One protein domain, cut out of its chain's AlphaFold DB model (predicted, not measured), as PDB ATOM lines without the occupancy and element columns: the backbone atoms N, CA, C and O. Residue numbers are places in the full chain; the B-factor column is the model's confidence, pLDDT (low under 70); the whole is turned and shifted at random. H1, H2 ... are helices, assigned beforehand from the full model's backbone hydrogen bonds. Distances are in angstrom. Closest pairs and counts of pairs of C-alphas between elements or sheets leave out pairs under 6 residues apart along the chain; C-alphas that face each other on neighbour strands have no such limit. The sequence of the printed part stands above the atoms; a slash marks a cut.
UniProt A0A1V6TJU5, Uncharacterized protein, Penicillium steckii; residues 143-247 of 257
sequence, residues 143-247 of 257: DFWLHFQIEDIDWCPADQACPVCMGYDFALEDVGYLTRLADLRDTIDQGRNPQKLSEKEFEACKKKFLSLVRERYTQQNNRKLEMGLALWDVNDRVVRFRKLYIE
ATOM      1  N   ASP A 143     166.390 135.567  48.579       42.78
ATOM      2  CA  ASP A 143     165.583 136.597  49.257       42.78
ATOM      3  C   ASP A 143     165.764 136.610  50.783       42.78
ATOM      4  O   ASP A 143     165.501 137.609  51.451       42.78
ATOM      5  N   PHE A 144     166.218 135.494  51.353       48.50
ATOM      6  CA  PHE A 144     166.404 135.351  52.790       48.50
ATOM      7  C   PHE A 144     167.711 135.991  53.274       48.50
ATOM      8  O   PHE A 144     167.778 136.586  54.354       48.50
ATOM      9  N   TRP A 145     168.744 135.904  52.437       48.78
ATOM     10  CA  TRP A 145     170.091 136.385  52.730       48.78
ATOM     11  C   TRP A 145     170.181 137.910  52.852       48.78
ATOM     12  O   TRP A 145     171.016 138.413  53.607       48.78
ATOM     13  N   LEU A 146     169.252 138.633  52.217       45.03
ATOM     14  CA  LEU A 146     169.124 140.092  52.300       45.03
ATOM     15  C   LEU A 146     168.841 140.593  53.729       45.03
ATOM     16  O   LEU A 146     169.228 141.704  54.085       45.03
ATOM     17  N   HIS A 147     168.194 139.787  54.580       48.91
ATOM     18  CA  HIS A 147     167.845 140.201  55.945       48.91
ATOM     19  C   HIS A 147     168.963 139.995  56.972       48.91
ATOM     20  O   HIS A 147     168.951 140.653  58.010       48.91
ATOM     21  N   PHE A 148     169.936 139.126  56.692       52.62
ATOM     22  CA  PHE A 148     171.020 138.817  57.630       52.62
ATOM     23  C   PHE A 148     172.314 139.595  57.341       52.62
ATOM     24  O   PHE A 148     173.321 139.341  57.996       52.62
ATOM     25  N   GLN A 149     172.291 140.551  56.398       53.53
ATOM     26  CA  GLN A 149     173.453 141.366  55.992       53.53
ATOM     27  C   GLN A 149     174.707 140.516  55.715       53.53
ATOM     28  O   GLN A 149     175.815 140.858  56.115       53.53
ATOM     29  N   ILE A 150     174.522 139.384  55.031       51.56
ATOM     30  CA  ILE A 150     175.602 138.446  54.674       51.56
ATOM     31  C   ILE A 150     176.116 138.734  53.254       51.56
ATOM     32  O   ILE A 150     176.776 137.903  52.643       51.56
ATOM     33  N   GLU A 151     175.817 139.915  52.706       46.12
ATOM     34  CA  GLU A 151     176.160 140.286  51.326       46.12
ATOM     35  C   GLU A 151     177.672 140.190  51.038       46.12
ATOM     36  O   GLU A 151     178.050 140.000  49.888       46.12
ATOM     37  N   ASP A 152     178.514 140.208  52.080       44.72
ATOM     38  CA  ASP A 152     179.976 140.143  51.980       44.72
ATOM     39  C   ASP A 152     180.587 138.751  52.271       44.72
ATOM     40  O   ASP A 152     181.810 138.595  52.235       44.72
ATOM     41  N   ILE A 153     179.790 137.713  52.574       47.94
ATOM     42  CA  ILE A 153     180.320 136.344  52.739       47.94
ATOM     43  C   ILE A 153     180.126 135.567  51.435       47.94
ATOM     44  O   ILE A 153     179.213 134.755  51.301       47.94
ATOM     45  N   ASP A 154     181.072 135.736  50.510       41.22
ATOM     46  CA  ASP A 154     181.151 135.056  49.200       41.22
ATOM     47  C   ASP A 154     181.181 133.508  49.255       41.22
ATOM     48  O   ASP A 154     181.360 132.838  48.236       41.22
ATOM     49  N   TRP A 155     181.110 132.896  50.440       51.50
ATOM     50  CA  TRP A 155     181.668 131.569  50.662       51.50
ATOM     51  C   TRP A 155     180.699 130.483  51.173       51.50
ATOM     52  O   TRP A 155     180.979 129.307  50.942       51.50
ATOM     53  N   CYS A 156     179.537 130.748  51.781       50.00
ATOM     54  CA  CYS A 156     178.686 129.590  52.128       50.00
ATOM     55  C   CYS A 156     177.195 129.854  52.373       50.00
ATOM     56  O   CYS A 156     176.723 129.643  53.490       50.00
ATOM     57  N   PRO A 157     176.416 130.176  51.326       50.09
ATOM     58  CA  PRO A 157     174.965 130.037  51.420       50.09
ATOM     59  C   PRO A 157     174.546 128.570  51.683       50.09
ATOM     60  O   PRO A 157     173.582 128.312  52.395       50.09
ATOM     61  N   ALA A 158     175.331 127.589  51.212       52.88
ATOM     62  CA  ALA A 158     174.975 126.165  51.239       52.88
ATOM     63  C   ALA A 158     174.982 125.469  52.618       52.88
ATOM     64  O   ALA A 158     174.384 124.407  52.776       52.88
ATOM     65  N   ASP A 159     175.635 126.034  53.638       65.31
ATOM     66  CA  ASP A 159     175.776 125.376  54.948       65.31
ATOM     67  C   ASP A 159     175.337 126.254  56.129       65.31
ATOM     68  O   ASP A 159     175.575 125.888  57.285       65.31
ATOM     69  N   GLN A 160     174.720 127.412  55.883       74.81
ATOM     70  CA  GLN A 160     174.175 128.248  56.949       74.81
ATOM     71  C   GLN A 160     172.861 127.688  57.498       74.81
ATOM     72  O   GLN A 160     172.003 127.196  56.760       74.81
ATOM     73  N   ALA A 161     172.709 127.789  58.819       77.19
ATOM     74  CA  ALA A 161     171.495 127.407  59.510       77.19
ATOM     75  C   ALA A 161     170.303 128.207  58.969       77.19
ATOM     76  O   ALA A 161     170.236 129.428  59.107       77.19
ATOM     77  N   CYS A 162     169.347 127.507  58.356       73.44
ATOM     78  CA  CYS A 162     168.109 128.132  57.924       73.44
ATOM     79  C   CYS A 162     167.293 128.503  59.169       73.44
ATOM     80  O   CYS A 162     166.965 127.609  59.948       73.44
ATOM     81  N   PRO A 163     166.891 129.763  59.366       70.88
ATOM     82  CA  PRO A 163     166.156 130.152  60.564       70.88
ATOM     83  C   PRO A 163     164.820 129.449  60.653       70.88
ATOM     84  O   PRO A 163     164.474 128.977  61.719       70.88
ATOM     85  N   VAL A 164     164.126 129.255  59.532       68.31
ATOM     86  CA  VAL A 164     162.855 128.510  59.491       68.31
ATOM     87  C   VAL A 164     162.993 127.097  60.035       68.31
ATOM     88  O   VAL A 164     162.071 126.573  60.652       68.31
ATOM     89  N   CYS A 165     164.143 126.483  59.777       70.31
ATOM     90  CA  CYS A 165     164.367 125.076  60.053       70.31
ATOM     91  C   CYS A 165     165.136 124.856  61.346       70.31
ATOM     92  O   CYS A 165     165.016 123.792  61.915       70.31
ATOM     93  N   MET A 166     165.947 125.815  61.789       72.75
ATOM     94  CA  MET A 166     166.875 125.668  62.915       72.75
ATOM     95  C   MET A 166     166.588 126.668  64.046       72.75
ATOM     96  O   MET A 166     167.141 126.543  65.139       72.75
ATOM     97  N   GLY A 167     165.699 127.636  63.817       72.62
ATOM     98  CA  GLY A 167     165.447 128.780  64.689       72.62
ATOM     99  C   GLY A 167     166.262 130.009  64.276       72.62
ATOM    100  O   GLY A 167     167.412 129.888  63.864       72.62
ATOM    101  N   TYR A 168     165.694 131.206  64.399       73.19
ATOM    102  CA  TYR A 168     166.372 132.461  64.033       73.19
ATOM    103  C   TYR A 168     167.409 132.927  65.004       73.19
ATOM    104  O   TYR A 168     168.442 133.377  64.538       73.19
ATOM    105  N   ASP A 169     167.183 132.790  66.306       76.69
ATOM    106  CA  ASP A 169     168.219 133.141  67.275       76.69
ATOM    107  C   ASP A 169     169.463 132.281  67.003       76.69
ATOM    108  O   ASP A 169     170.571 132.793  66.876       76.69
ATOM    109  N   PHE A 170     169.252 130.990  66.729       79.81
ATOM    110  CA  PHE A 170     170.313 130.085  66.298       79.81
ATOM    111  C   PHE A 170     170.918 130.473  64.937       79.81
ATOM    112  O   PHE A 170     172.136 130.452  64.776       79.81
ATOM    113  N   ALA A 171     170.103 130.839  63.944       79.12
ATOM    114  CA  ALA A 171     170.607 131.281  62.645       79.12
ATOM    115  C   ALA A 171     171.415 132.587  62.740       79.12
ATOM    116  O   ALA A 171     172.421 132.718  62.051       79.12
ATOM    117  N   LEU A 172     171.019 133.524  63.607       78.75
ATOM    118  CA  LEU A 172     171.757 134.751  63.914       78.75
ATOM    119  C   LEU A 172     173.093 134.430  64.587       78.75
ATOM    120  O   LEU A 172     174.129 134.971  64.199       78.75
ATOM    121  N   GLU A 173     173.095 133.527  65.566       84.88
ATOM    122  CA  GLU A 173     174.331 133.045  66.179       84.88
ATOM    123  C   GLU A 173     175.255 132.391  65.141       84.88
ATOM    124  O   GLU A 173     176.463 132.649  65.140       84.88
ATOM    125  N   ASP A 174     174.697 131.591  64.224       86.12
ATOM    126  CA  ASP A 174     175.437 130.945  63.137       86.12
ATOM    127  C   ASP A 174     176.082 131.966  62.188       86.12
ATOM    128  O   ASP A 174     177.235 131.778  61.792       86.12
ATOM    129  N   VAL A 175     175.421 133.098  61.906       82.19
ATOM    130  CA  VAL A 175     176.055 134.227  61.195       82.19
ATOM    131  C   VAL A 175     177.290 134.716  61.937       82.19
ATOM    132  O   VAL A 175     178.351 134.865  61.333       82.19
ATOM    133  N   GLY A 176     177.213 134.871  63.259       84.44
ATOM    134  CA  GLY A 176     178.369 135.248  64.072       84.44
ATOM    135  C   GLY A 176     179.526 134.238  64.005       84.44
ATOM    136  O   GLY A 176     180.696 134.616  64.127       84.44
ATOM    137  N   TYR A 177     179.253 132.942  63.808       88.00
ATOM    138  CA  TYR A 177     180.299 131.957  63.499       88.00
ATOM    139  C   TYR A 177     180.891 132.168  62.106       88.00
ATOM    140  O   TYR A 177     182.115 132.140  61.968       88.00
ATOM    141  N   LEU A 178     180.052 132.392  61.095       84.88
ATOM    142  CA  LEU A 178     180.480 132.597  59.711       84.88
ATOM    143  C   LEU A 178     181.359 133.844  59.554       84.88
ATOM    144  O   LEU A 178     182.425 133.742  58.952       84.88
ATOM    145  N   THR A 179     180.999 134.971  60.173       83.69
ATOM    146  CA  THR A 179     181.825 136.193  60.172       83.69
ATOM    147  C   THR A 179     183.208 135.932  60.771       83.69
ATOM    148  O   THR A 179     184.228 136.224  60.155       83.69
ATOM    149  N   ARG A 180     183.274 135.271  61.936       87.56
ATOM    150  CA  ARG A 180     184.557 134.918  62.573       87.56
ATOM    151  C   ARG A 180     185.391 133.949  61.728       87.56
ATOM    152  O   ARG A 180     186.620 133.995  61.778       87.56
ATOM    153  N   LEU A 181     184.748 133.040  60.993       87.25
ATOM    154  CA  LEU A 181     185.430 132.143  60.056       87.25
ATOM    155  C   LEU A 181     185.985 132.902  58.847       87.25
ATOM    156  O   LEU A 181     187.096 132.587  58.425       87.25
ATOM    157  N   ALA A 182     185.257 133.895  58.328       83.56
ATOM    158  CA  ALA A 182     185.725 134.767  57.253       83.56
ATOM    159  C   ALA A 182     186.974 135.561  57.681       83.56
ATOM    160  O   ALA A 182     188.006 135.456  57.023       83.56
ATOM    161  N   ASP A 183     186.954 136.200  58.855       85.19
ATOM    162  CA  ASP A 183     188.115 136.936  59.389       85.19
ATOM    163  C   ASP A 183     189.369 136.046  59.525       85.19
ATOM    164  O   ASP A 183     190.504 136.430  59.208       85.19
ATOM    165  N   LEU A 184     189.179 134.818  60.020       87.44
ATOM    166  CA  LEU A 184     190.262 133.845  60.164       87.44
ATOM    167  C   LEU A 184     190.775 133.365  58.807       87.44
ATOM    168  O   LEU A 184     191.980 133.168  58.655       87.44
ATOM    169  N   ARG A 185     189.887 133.186  57.825       84.50
ATOM    170  CA  ARG A 185     190.269 132.842  56.455       84.50
ATOM    171  C   ARG A 185     191.120 133.948  55.842       84.50
ATOM    172  O   ARG A 185     192.201 133.641  55.354       84.50
ATOM    173  N   ASP A 186     190.695 135.202  55.933       84.12
ATOM    174  CA  ASP A 186     191.458 136.336  55.404       84.12
ATOM    175  C   ASP A 186     192.850 136.402  56.033       84.12
ATOM    176  O   ASP A 186     193.856 136.613  55.351       84.12
ATOM    177  N   THR A 187     192.934 136.128  57.336       85.94
ATOM    178  CA  THR A 187     194.211 136.019  58.047       85.94
ATOM    179  C   THR A 187     195.060 134.854  57.525       85.94
ATOM    180  O   THR A 187     196.267 135.007  57.339       85.94
ATOM    181  N   ILE A 188     194.464 133.684  57.271       85.25
ATOM    182  CA  ILE A 188     195.153 132.524  56.679       85.25
ATOM    183  C   ILE A 188     195.665 132.872  55.279       85.25
ATOM    184  O   ILE A 188     196.830 132.614  54.982       85.25
ATOM    185  N   ASP A 189     194.845 133.492  54.436       83.50
ATOM    186  CA  ASP A 189     195.212 133.860  53.070       83.50
ATOM    187  C   ASP A 189     196.343 134.899  53.058       83.50
ATOM    188  O   ASP A 189     197.307 134.765  52.300       83.50
ATOM    189  N   GLN A 190     196.321 135.867  53.978       82.38
ATOM    190  CA  GLN A 190     197.442 136.784  54.203       82.38
ATOM    191  C   GLN A 190     198.694 136.059  54.719       82.38
ATOM    192  O   GLN A 190     199.803 136.366  54.279       82.38
ATOM    193  N   GLY A 191     198.530 135.087  55.618       79.31
ATOM    194  CA  GLY A 191     199.612 134.310  56.227       79.31
ATOM    195  C   GLY A 191     200.308 133.330  55.290       79.31
ATOM    196  O   GLY A 191     201.407 132.873  55.597       79.31
ATOM    197  N   ARG A 192     199.737 133.068  54.107       79.94
ATOM    198  CA  ARG A 192     200.446 132.381  53.014       79.94
ATOM    199  C   ARG A 192     201.658 133.177  52.522       79.94
ATOM    200  O   ARG A 192     202.554 132.593  51.920       79.94
ATOM    201  N   ASN A 193     201.709 134.485  52.790       76.00
ATOM    202  CA  ASN A 193     202.919 135.286  52.651       76.00
ATOM    203  C   ASN A 193     203.686 135.318  53.996       76.00
ATOM    204  O   ASN A 193     203.226 135.978  54.932       76.00
ATOM    205  N   PRO A 194     204.882 134.698  54.094       71.31
ATOM    206  CA  PRO A 194     205.663 134.626  55.335       71.31
ATOM    207  C   PRO A 194     206.103 135.982  55.907       71.31
ATOM    208  O   PRO A 194     206.557 136.055  57.043       71.31
ATOM    209  N   GLN A 195     206.007 137.066  55.128       75.44
ATOM    210  CA  GLN A 195     206.299 138.423  55.601       75.44
ATOM    211  C   GLN A 195     205.154 139.029  56.423       75.44
ATOM    212  O   GLN A 195     205.359 140.037  57.094       75.44
ATOM    213  N   LYS A 196     203.949 138.448  56.349       80.38
ATOM    214  CA  LYS A 196     202.747 138.973  57.010       80.38
ATOM    215  C   LYS A 196     202.453 138.301  58.349       80.38
ATOM    216  O   LYS A 196     201.956 138.972  59.243       80.38
ATOM    217  N   LEU A 197     202.760 137.010  58.487       84.19
ATOM    218  CA  LEU A 197     202.565 136.232  59.713       84.19
ATOM    219  C   LEU A 197     203.753 135.302  59.943       84.19
ATOM    220  O   LEU A 197     204.270 134.700  59.001       84.19
ATOM    221  N   SER A 198     204.150 135.133  61.204       88.56
ATOM    222  CA  SER A 198     205.103 134.082  61.560       88.56
ATOM    223  C   SER A 198     204.480 132.694  61.381       88.56
ATOM    224  O   SER A 198     203.265 132.515  61.482       88.56
ATOM    225  N   GLU A 199     205.316 131.670  61.193       88.19
ATOM    226  CA  GLU A 199     204.862 130.277  61.066       88.19
ATOM    227  C   GLU A 199     204.013 129.830  62.268       88.19
ATOM    228  O   GLU A 199     202.980 129.179  62.113       88.19
ATOM    229  N   LYS A 200     204.400 130.245  63.482       91.00
ATOM    230  CA  LYS A 200     203.658 129.932  64.707       91.00
ATOM    231  C   LYS A 200     202.265 130.565  64.712       91.00
ATOM    232  O   LYS A 200     201.310 129.913  65.133       91.00
ATOM    233  N   GLU A 201     202.144 131.817  64.277       89.31
ATOM    234  CA  GLU A 201     200.854 132.514  64.193       89.31
ATOM    235  C   GLU A 201     199.977 131.923  63.089       89.31
ATOM    236  O   GLU A 201     198.784 131.709  63.303       89.31
ATOM    237  N   PHE A 202     200.575 131.578  61.948       89.06
ATOM    238  CA  PHE A 202     199.882 130.930  60.842       89.06
ATOM    239  C   PHE A 202     199.293 129.573  61.256       89.06
ATOM    240  O   PHE A 202     198.103 129.317  61.056       89.06
ATOM    241  N   GLU A 203     200.084 128.727  61.921       90.62
ATOM    242  CA  GLU A 203     199.614 127.435  62.433       90.62
ATOM    243  C   GLU A 203     198.584 127.575  63.562       90.62
ATOM    244  O   GLU A 203     197.632 126.794  63.643       90.62
ATOM    245  N   ALA A 204     198.720 128.585  64.427       92.81
ATOM    246  CA  ALA A 204     197.707 128.884  65.437       92.81
ATOM    247  C   ALA A 204     196.373 129.304  64.795       92.81
ATOM    248  O   ALA A 204     195.314 128.846  65.231       92.81
ATOM    249  N   CYS A 205     196.422 130.111  63.733       91.88
ATOM    250  CA  CYS A 205     195.241 130.570  63.010       91.88
ATOM    251  C   CYS A 205     194.501 129.406  62.331       91.88
ATOM    252  O   CYS A 205     193.302 129.233  62.545       91.88
ATOM    253  N   LYS A 206     195.226 128.514  61.637       92.00
ATOM    254  CA  LYS A 206     194.665 127.273  61.063       92.00
ATOM    255  C   LYS A 206     193.959 126.407  62.106       92.00
ATOM    256  O   LYS A 206     192.846 125.935  61.878       92.00
ATOM    257  N   LYS A 207     194.595 126.196  63.264       94.69
ATOM    258  CA  LYS A 207     194.006 125.411  64.363       94.69
ATOM    259  C   LYS A 207     192.736 126.063  64.899       94.69
ATOM    260  O   LYS A 207     191.744 125.366  65.105       94.69
ATOM    261  N   LYS A 208     192.749 127.385  65.088       95.12
ATOM    262  CA  LYS A 208     191.581 128.146  65.545       95.12
ATOM    263  C   LYS A 208     190.431 128.063  64.543       95.12
ATOM    264  O   LYS A 208     189.308 127.791  64.952       95.12
ATOM    265  N   PHE A 209     190.717 128.209  63.249       91.00
ATOM    266  CA  PHE A 209     189.733 128.067  62.178       91.00
ATOM    267  C   PHE A 209     189.053 126.692  62.212       91.00
ATOM    268  O   PHE A 209     187.834 126.614  62.319       91.00
ATOM    269  N   LEU A 210     189.822 125.596  62.228       93.06
ATOM    270  CA  LEU A 210     189.245 124.244  62.277       93.06
ATOM    271  C   LEU A 210     188.490 123.952  63.578       93.06
ATOM    272  O   LEU A 210     187.496 123.225  63.556       93.06
ATOM    273  N   SER A 211     188.943 124.509  64.704       95.94
ATOM    274  CA  SER A 211     188.222 124.417  65.977       95.94
ATOM    275  C   SER A 211     186.858 125.097  65.888       95.94
ATOM    276  O   SER A 211     185.869 124.518  66.324       95.94
ATOM    277  N   LEU A 212     186.797 126.286  65.285       93.31
ATOM    278  CA  LEU A 212     185.559 127.045  65.132       93.31
ATOM    279  C   LEU A 212     184.591 126.364  64.150       93.31
ATOM    280  O   LEU A 212     183.398 126.288  64.425       93.31
ATOM    281  N   VAL A 213     185.104 125.781  63.057       90.44
ATOM    282  CA  VAL A 213     184.308 124.937  62.143       90.44
ATOM    283  C   VAL A 213     183.685 123.761  62.899       90.44
ATOM    284  O   VAL A 213     182.493 123.490  62.761       90.44
ATOM    285  N   ARG A 214     184.473 123.061  63.722       94.75
ATOM    286  CA  ARG A 214     183.987 121.931  64.526       94.75
ATOM    287  C   ARG A 214     182.915 122.360  65.523       94.75
ATOM    288  O   ARG A 214     181.903 121.674  65.645       94.75
ATOM    289  N   GLU A 215     183.149 123.455  66.239       94.44
ATOM    290  CA  GLU A 215     182.204 124.012  67.209       94.44
ATOM    291  C   GLU A 215     180.872 124.345  66.534       94.44
ATOM    292  O   GLU A 215     179.836 123.833  66.955       94.44
ATOM    293  N   ARG A 216     180.918 125.081  65.420       91.44
ATOM    294  CA  ARG A 216     179.747 125.433  64.612       91.44
ATOM    295  C   ARG A 216     178.922 124.205  64.213       91.44
ATOM    296  O   ARG A 216     177.736 124.136  64.520       91.44
ATOM    297  N   TYR A 217     179.544 123.199  63.595       89.56
ATOM    298  CA  TYR A 217     178.829 121.982  63.181       89.56
ATOM    299  C   TYR A 217     178.336 121.134  64.361       89.56
ATOM    300  O   TYR A 217     177.332 120.435  64.236       89.56
ATOM    301  N   THR A 218     179.005 121.199  65.514       92.75
ATOM    302  CA  THR A 218     178.526 120.547  66.743       92.75
ATOM    303  C   THR A 218     177.263 121.231  67.258       92.75
ATOM    304  O   THR A 218     176.298 120.545  67.576       92.75
ATOM    305  N   GLN A 219     177.229 122.567  67.271       89.81
ATOM    306  CA  GLN A 219     176.038 123.330  67.649       89.81
ATOM    307  C   GLN A 219     174.874 123.067  66.692       89.81
ATOM    308  O   GLN A 219     173.760 122.787  67.132       89.81
ATOM    309  N   GLN A 220     175.144 123.043  65.383       85.75
ATOM    310  CA  GLN A 220     174.131 122.674  64.396       85.75
ATOM    311  C   GLN A 220     173.625 121.243  64.628       85.75
ATOM    312  O   GLN A 220     172.422 121.014  64.604       85.75
ATOM    313  N   ASN A 221     174.496 120.277  64.934       87.38
ATOM    314  CA  ASN A 221     174.064 118.921  65.274       87.38
ATOM    315  C   ASN A 221     173.254 118.842  66.574       87.38
ATOM    316  O   ASN A 221     172.299 118.073  66.616       87.38
ATOM    317  N   ASN A 222     173.588 119.619  67.607       86.75
ATOM    318  CA  ASN A 222     172.778 119.686  68.827       86.75
ATOM    319  C   ASN A 222     171.361 120.147  68.485       86.75
ATOM    320  O   ASN A 222     170.391 119.500  68.873       86.75
ATOM    321  N   ARG A 223     171.249 121.188  67.654       79.38
ATOM    322  CA  ARG A 223     169.953 121.696  67.214       79.38
ATOM    323  C   ARG A 223     169.187 120.684  66.363       79.38
ATOM    324  O   ARG A 223     168.006 120.442  66.587       79.38
ATOM    325  N   LYS A 224     169.874 120.001  65.444       77.69
ATOM    326  CA  LYS A 224     169.293 118.907  64.650       77.69
ATOM    327  C   LYS A 224     168.824 117.748  65.527       77.69
ATOM    328  O   LYS A 224     167.772 117.181  65.252       77.69
ATOM    329  N   LEU A 225     169.563 117.412  66.582       80.94
ATOM    330  CA  LEU A 225     169.195 116.360  67.527       80.94
ATOM    331  C   LEU A 225     167.907 116.709  68.279       80.94
ATOM    332  O   LEU A 225     167.019 115.864  68.369       80.94
ATOM    333  N   GLU A 226     167.787 117.946  68.769       73.25
ATOM    334  CA  GLU A 226     166.574 118.446  69.435       73.25
ATOM    335  C   GLU A 226     165.335 118.316  68.533       73.25
ATOM    336  O   GLU A 226     164.238 117.995  68.994       73.25
ATOM    337  N   MET A 227     165.533 118.477  67.225       67.06
ATOM    338  CA  MET A 227     164.488 118.395  66.206       67.06
ATOM    339  C   MET A 227     164.261 116.982  65.646       67.06
ATOM    340  O   MET A 227     163.364 116.781  64.827       67.06
ATOM    341  N   GLY A 228     165.046 115.988  66.073       68.75
ATOM    342  CA  GLY A 228     164.968 114.620  65.551       68.75
ATOM    343  C   GLY A 228     165.444 114.479  64.099       68.75
ATOM    344  O   GLY A 228     165.004 113.573  63.390       68.75
ATOM    345  N   LEU A 229     166.320 115.375  63.645       69.69
ATOM    346  CA  LEU A 229     166.885 115.391  62.299       69.69
ATOM    347  C   LEU A 229     168.172 114.560  62.210       69.69
ATOM    348  O   LEU A 229     168.877 114.331  63.193       69.69
ATOM    349  N   ALA A 230     168.513 114.145  60.988       75.50
ATOM    350  CA  ALA A 230     169.753 113.424  60.719       75.50
ATOM    351  C   ALA A 230     170.982 114.298  61.021       75.50
ATOM    352  O   ALA A 230     171.126 115.410  60.503       75.50
ATOM    353  N   LEU A 231     171.891 113.774  61.840       84.06
ATOM    354  CA  LEU A 231     173.123 114.459  62.218       84.06
ATOM    355  C   LEU A 231     174.163 114.370  61.100       84.06
ATOM    356  O   LEU A 231     174.222 113.386  60.364       84.06
ATOM    357  N   TRP A 232     175.012 115.386  60.994       85.06
ATOM    358  CA  TRP A 232     176.188 115.317  60.134       85.06
ATOM    359  C   TRP A 232     177.356 114.637  60.839       85.06
ATOM    360  O   TRP A 232     177.509 114.737  62.058       85.06
ATOM    361  N   ASP A 233     178.246 114.033  60.057       89.88
ATOM    362  CA  ASP A 233     179.581 113.712  60.545       89.88
ATOM    363  C   ASP A 233     180.405 115.007  60.637       89.88
ATOM    364  O   ASP A 233     180.841 115.585  59.638       89.88
ATOM    365  N   VAL A 234     180.609 115.479  61.868       91.62
ATOM    366  CA  VAL A 234     181.381 116.697  62.144       91.62
ATOM    367  C   VAL A 234     182.831 116.559  61.672       91.62
ATOM    368  O   VAL A 234     183.423 117.537  61.217       91.62
ATOM    369  N   ASN A 235     183.430 115.368  61.763       93.00
ATOM    370  CA  ASN A 235     184.808 115.171  61.321       93.00
ATOM    371  C   ASN A 235     184.912 115.267  59.803       93.00
ATOM    372  O   ASN A 235     185.829 115.931  59.319       93.00
ATOM    373  N   ASP A 236     183.974 114.664  59.074       88.69
ATOM    374  CA  ASP A 236     183.919 114.768  57.614       88.69
ATOM    375  C   ASP A 236     183.816 116.234  57.164       88.69
ATOM    376  O   ASP A 236     184.624 116.713  56.362       88.69
ATOM    377  N   ARG A 237     182.920 117.005  57.797       85.56
ATOM    378  CA  ARG A 237     182.777 118.447  57.537       85.56
ATOM    379  C   ARG A 237     184.067 119.224  57.811       85.56
ATOM    380  O   ARG A 237     184.504 120.010  56.970       85.56
ATOM    381  N   VAL A 238     184.732 118.971  58.940       88.81
ATOM    382  CA  VAL A 238     186.022 119.605  59.276       88.81
ATOM    383  C   VAL A 238     187.114 119.231  58.265       88.81
ATOM    384  O   VAL A 238     187.907 120.091  57.876       88.81
ATOM    385  N   VAL A 239     187.162 117.975  57.806       88.19
ATOM    386  CA  VAL A 239     188.118 117.514  56.783       88.19
ATOM    387  C   VAL A 239     187.873 118.213  55.447       88.19
ATOM    388  O   VAL A 239     188.834 118.669  54.824       88.19
ATOM    389  N   ARG A 240     186.611 118.351  55.020       83.50
ATOM    390  CA  ARG A 240     186.245 119.092  53.805       83.50
ATOM    391  C   ARG A 240     186.724 120.544  53.876       83.50
ATOM    392  O   ARG A 240     187.407 121.002  52.963       83.50
ATOM    393  N   PHE A 241     186.459 121.235  54.986       84.25
ATOM    394  CA  PHE A 241     186.902 122.621  55.189       84.25
ATOM    395  C   PHE A 241     188.428 122.752  55.215       84.25
ATOM    396  O   PHE A 241     188.987 123.664  54.608       84.25
ATOM    397  N   ARG A 242     189.132 121.820  55.868       86.31
ATOM    398  CA  ARG A 242     190.600 121.795  55.864       86.31
ATOM    399  C   ARG A 242     191.160 121.719  54.441       86.31
ATOM    400  O   ARG A 242     192.037 122.510  54.098       86.31
ATOM    401  N   LYS A 243     190.650 120.796  53.620       84.25
ATOM    402  CA  LYS A 243     191.108 120.609  52.233       84.25
ATOM    403  C   LYS A 243     190.906 121.867  51.388       84.25
ATOM    404  O   LYS A 243     191.822 122.286  50.687       84.25
ATOM    405  N   LEU A 244     189.721 122.468  51.486       79.25
ATOM    406  CA  LEU A 244     189.339 123.622  50.676       79.25
ATOM    407  C   LEU A 244     190.105 124.897  51.072       79.25
ATOM    408  O   LEU A 244     190.644 125.576  50.202       79.25
ATOM    409  N   TYR A 245     190.211 125.207  52.368       78.19
ATOM    410  CA  TYR A 245     190.652 126.544  52.813       78.19
ATOM    411  C   TYR A 245     192.070 126.589  53.373       78.19
ATOM    412  O   TYR A 245     192.749 127.610  53.267       78.19
ATOM    413  N   ILE A 246     192.551 125.484  53.944       82.06
ATOM    414  CA  ILE A 246     193.895 125.426  54.532       82.06
ATOM    415  C   ILE A 246     194.897 124.825  53.553       82.06
ATOM    416  O   ILE A 246     196.016 125.318  53.444       82.06
ATOM    417  N   GLU A 247     194.510 123.754  52.864       82.75
ATOM    418  CA  GLU A 247     195.403 123.022  51.960       82.75
ATOM    419  C   GLU A 247     195.348 123.545  50.518       82.75
ATOM    420  O   GLU A 247     196.262 123.263  49.746       82.75
TER     421      GLU A 247
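Overview. This is residues 143 to 247 of the 257 residues of an uncharacterized protein of Penicillium steckii (UniProt A0A1V6TJU5). Two long helices, H2 and H3, lie side by side as a hairpin; the shorter H4 folds back along H3, and tiny H1 sits where H2 begins. Residues 143 to 162 form a long stretch with no named element. The 105 printed residues, all helix by class with H1 to H4 in order, are compact, with a radius of gyration of the C-alphas of 14.8 A and spans of 46 by 30 by 18 A.

Arrangement. H1, residues 163 to 166, and H2, residues 168 to 191, touch only at the corner, C-alphas 163 and 171 closest at 5.0 A. H3, residues 199 to 226, touches H2 as a hairpin, opposite ways at a shallow tilt of 18 degrees, C-alphas 191 and 202 closest at 5.7 A. H4, residues 234 to 246, forms a hairpin with H3, touching its residues 206 to 218 alone, C-alphas 217 and 234 closest at 6.0 A. In H2, H3 and H4 every O i to N i+4 pair is within hydrogen-bond range; H1 is too short for one.

Along the chain. H2 begins at C-alpha 168 (166.372, 132.461, 64.033) and measures 34.2 A; H3 measures 40.9 A. H4 ends at C-alpha 246 (193.895, 125.426, 54.532).

Size, cuts and confidence. The printed part has no cut and no long link between helices. Model confidence is under 70 at residues 143 to 159, 164 and 227 to 229.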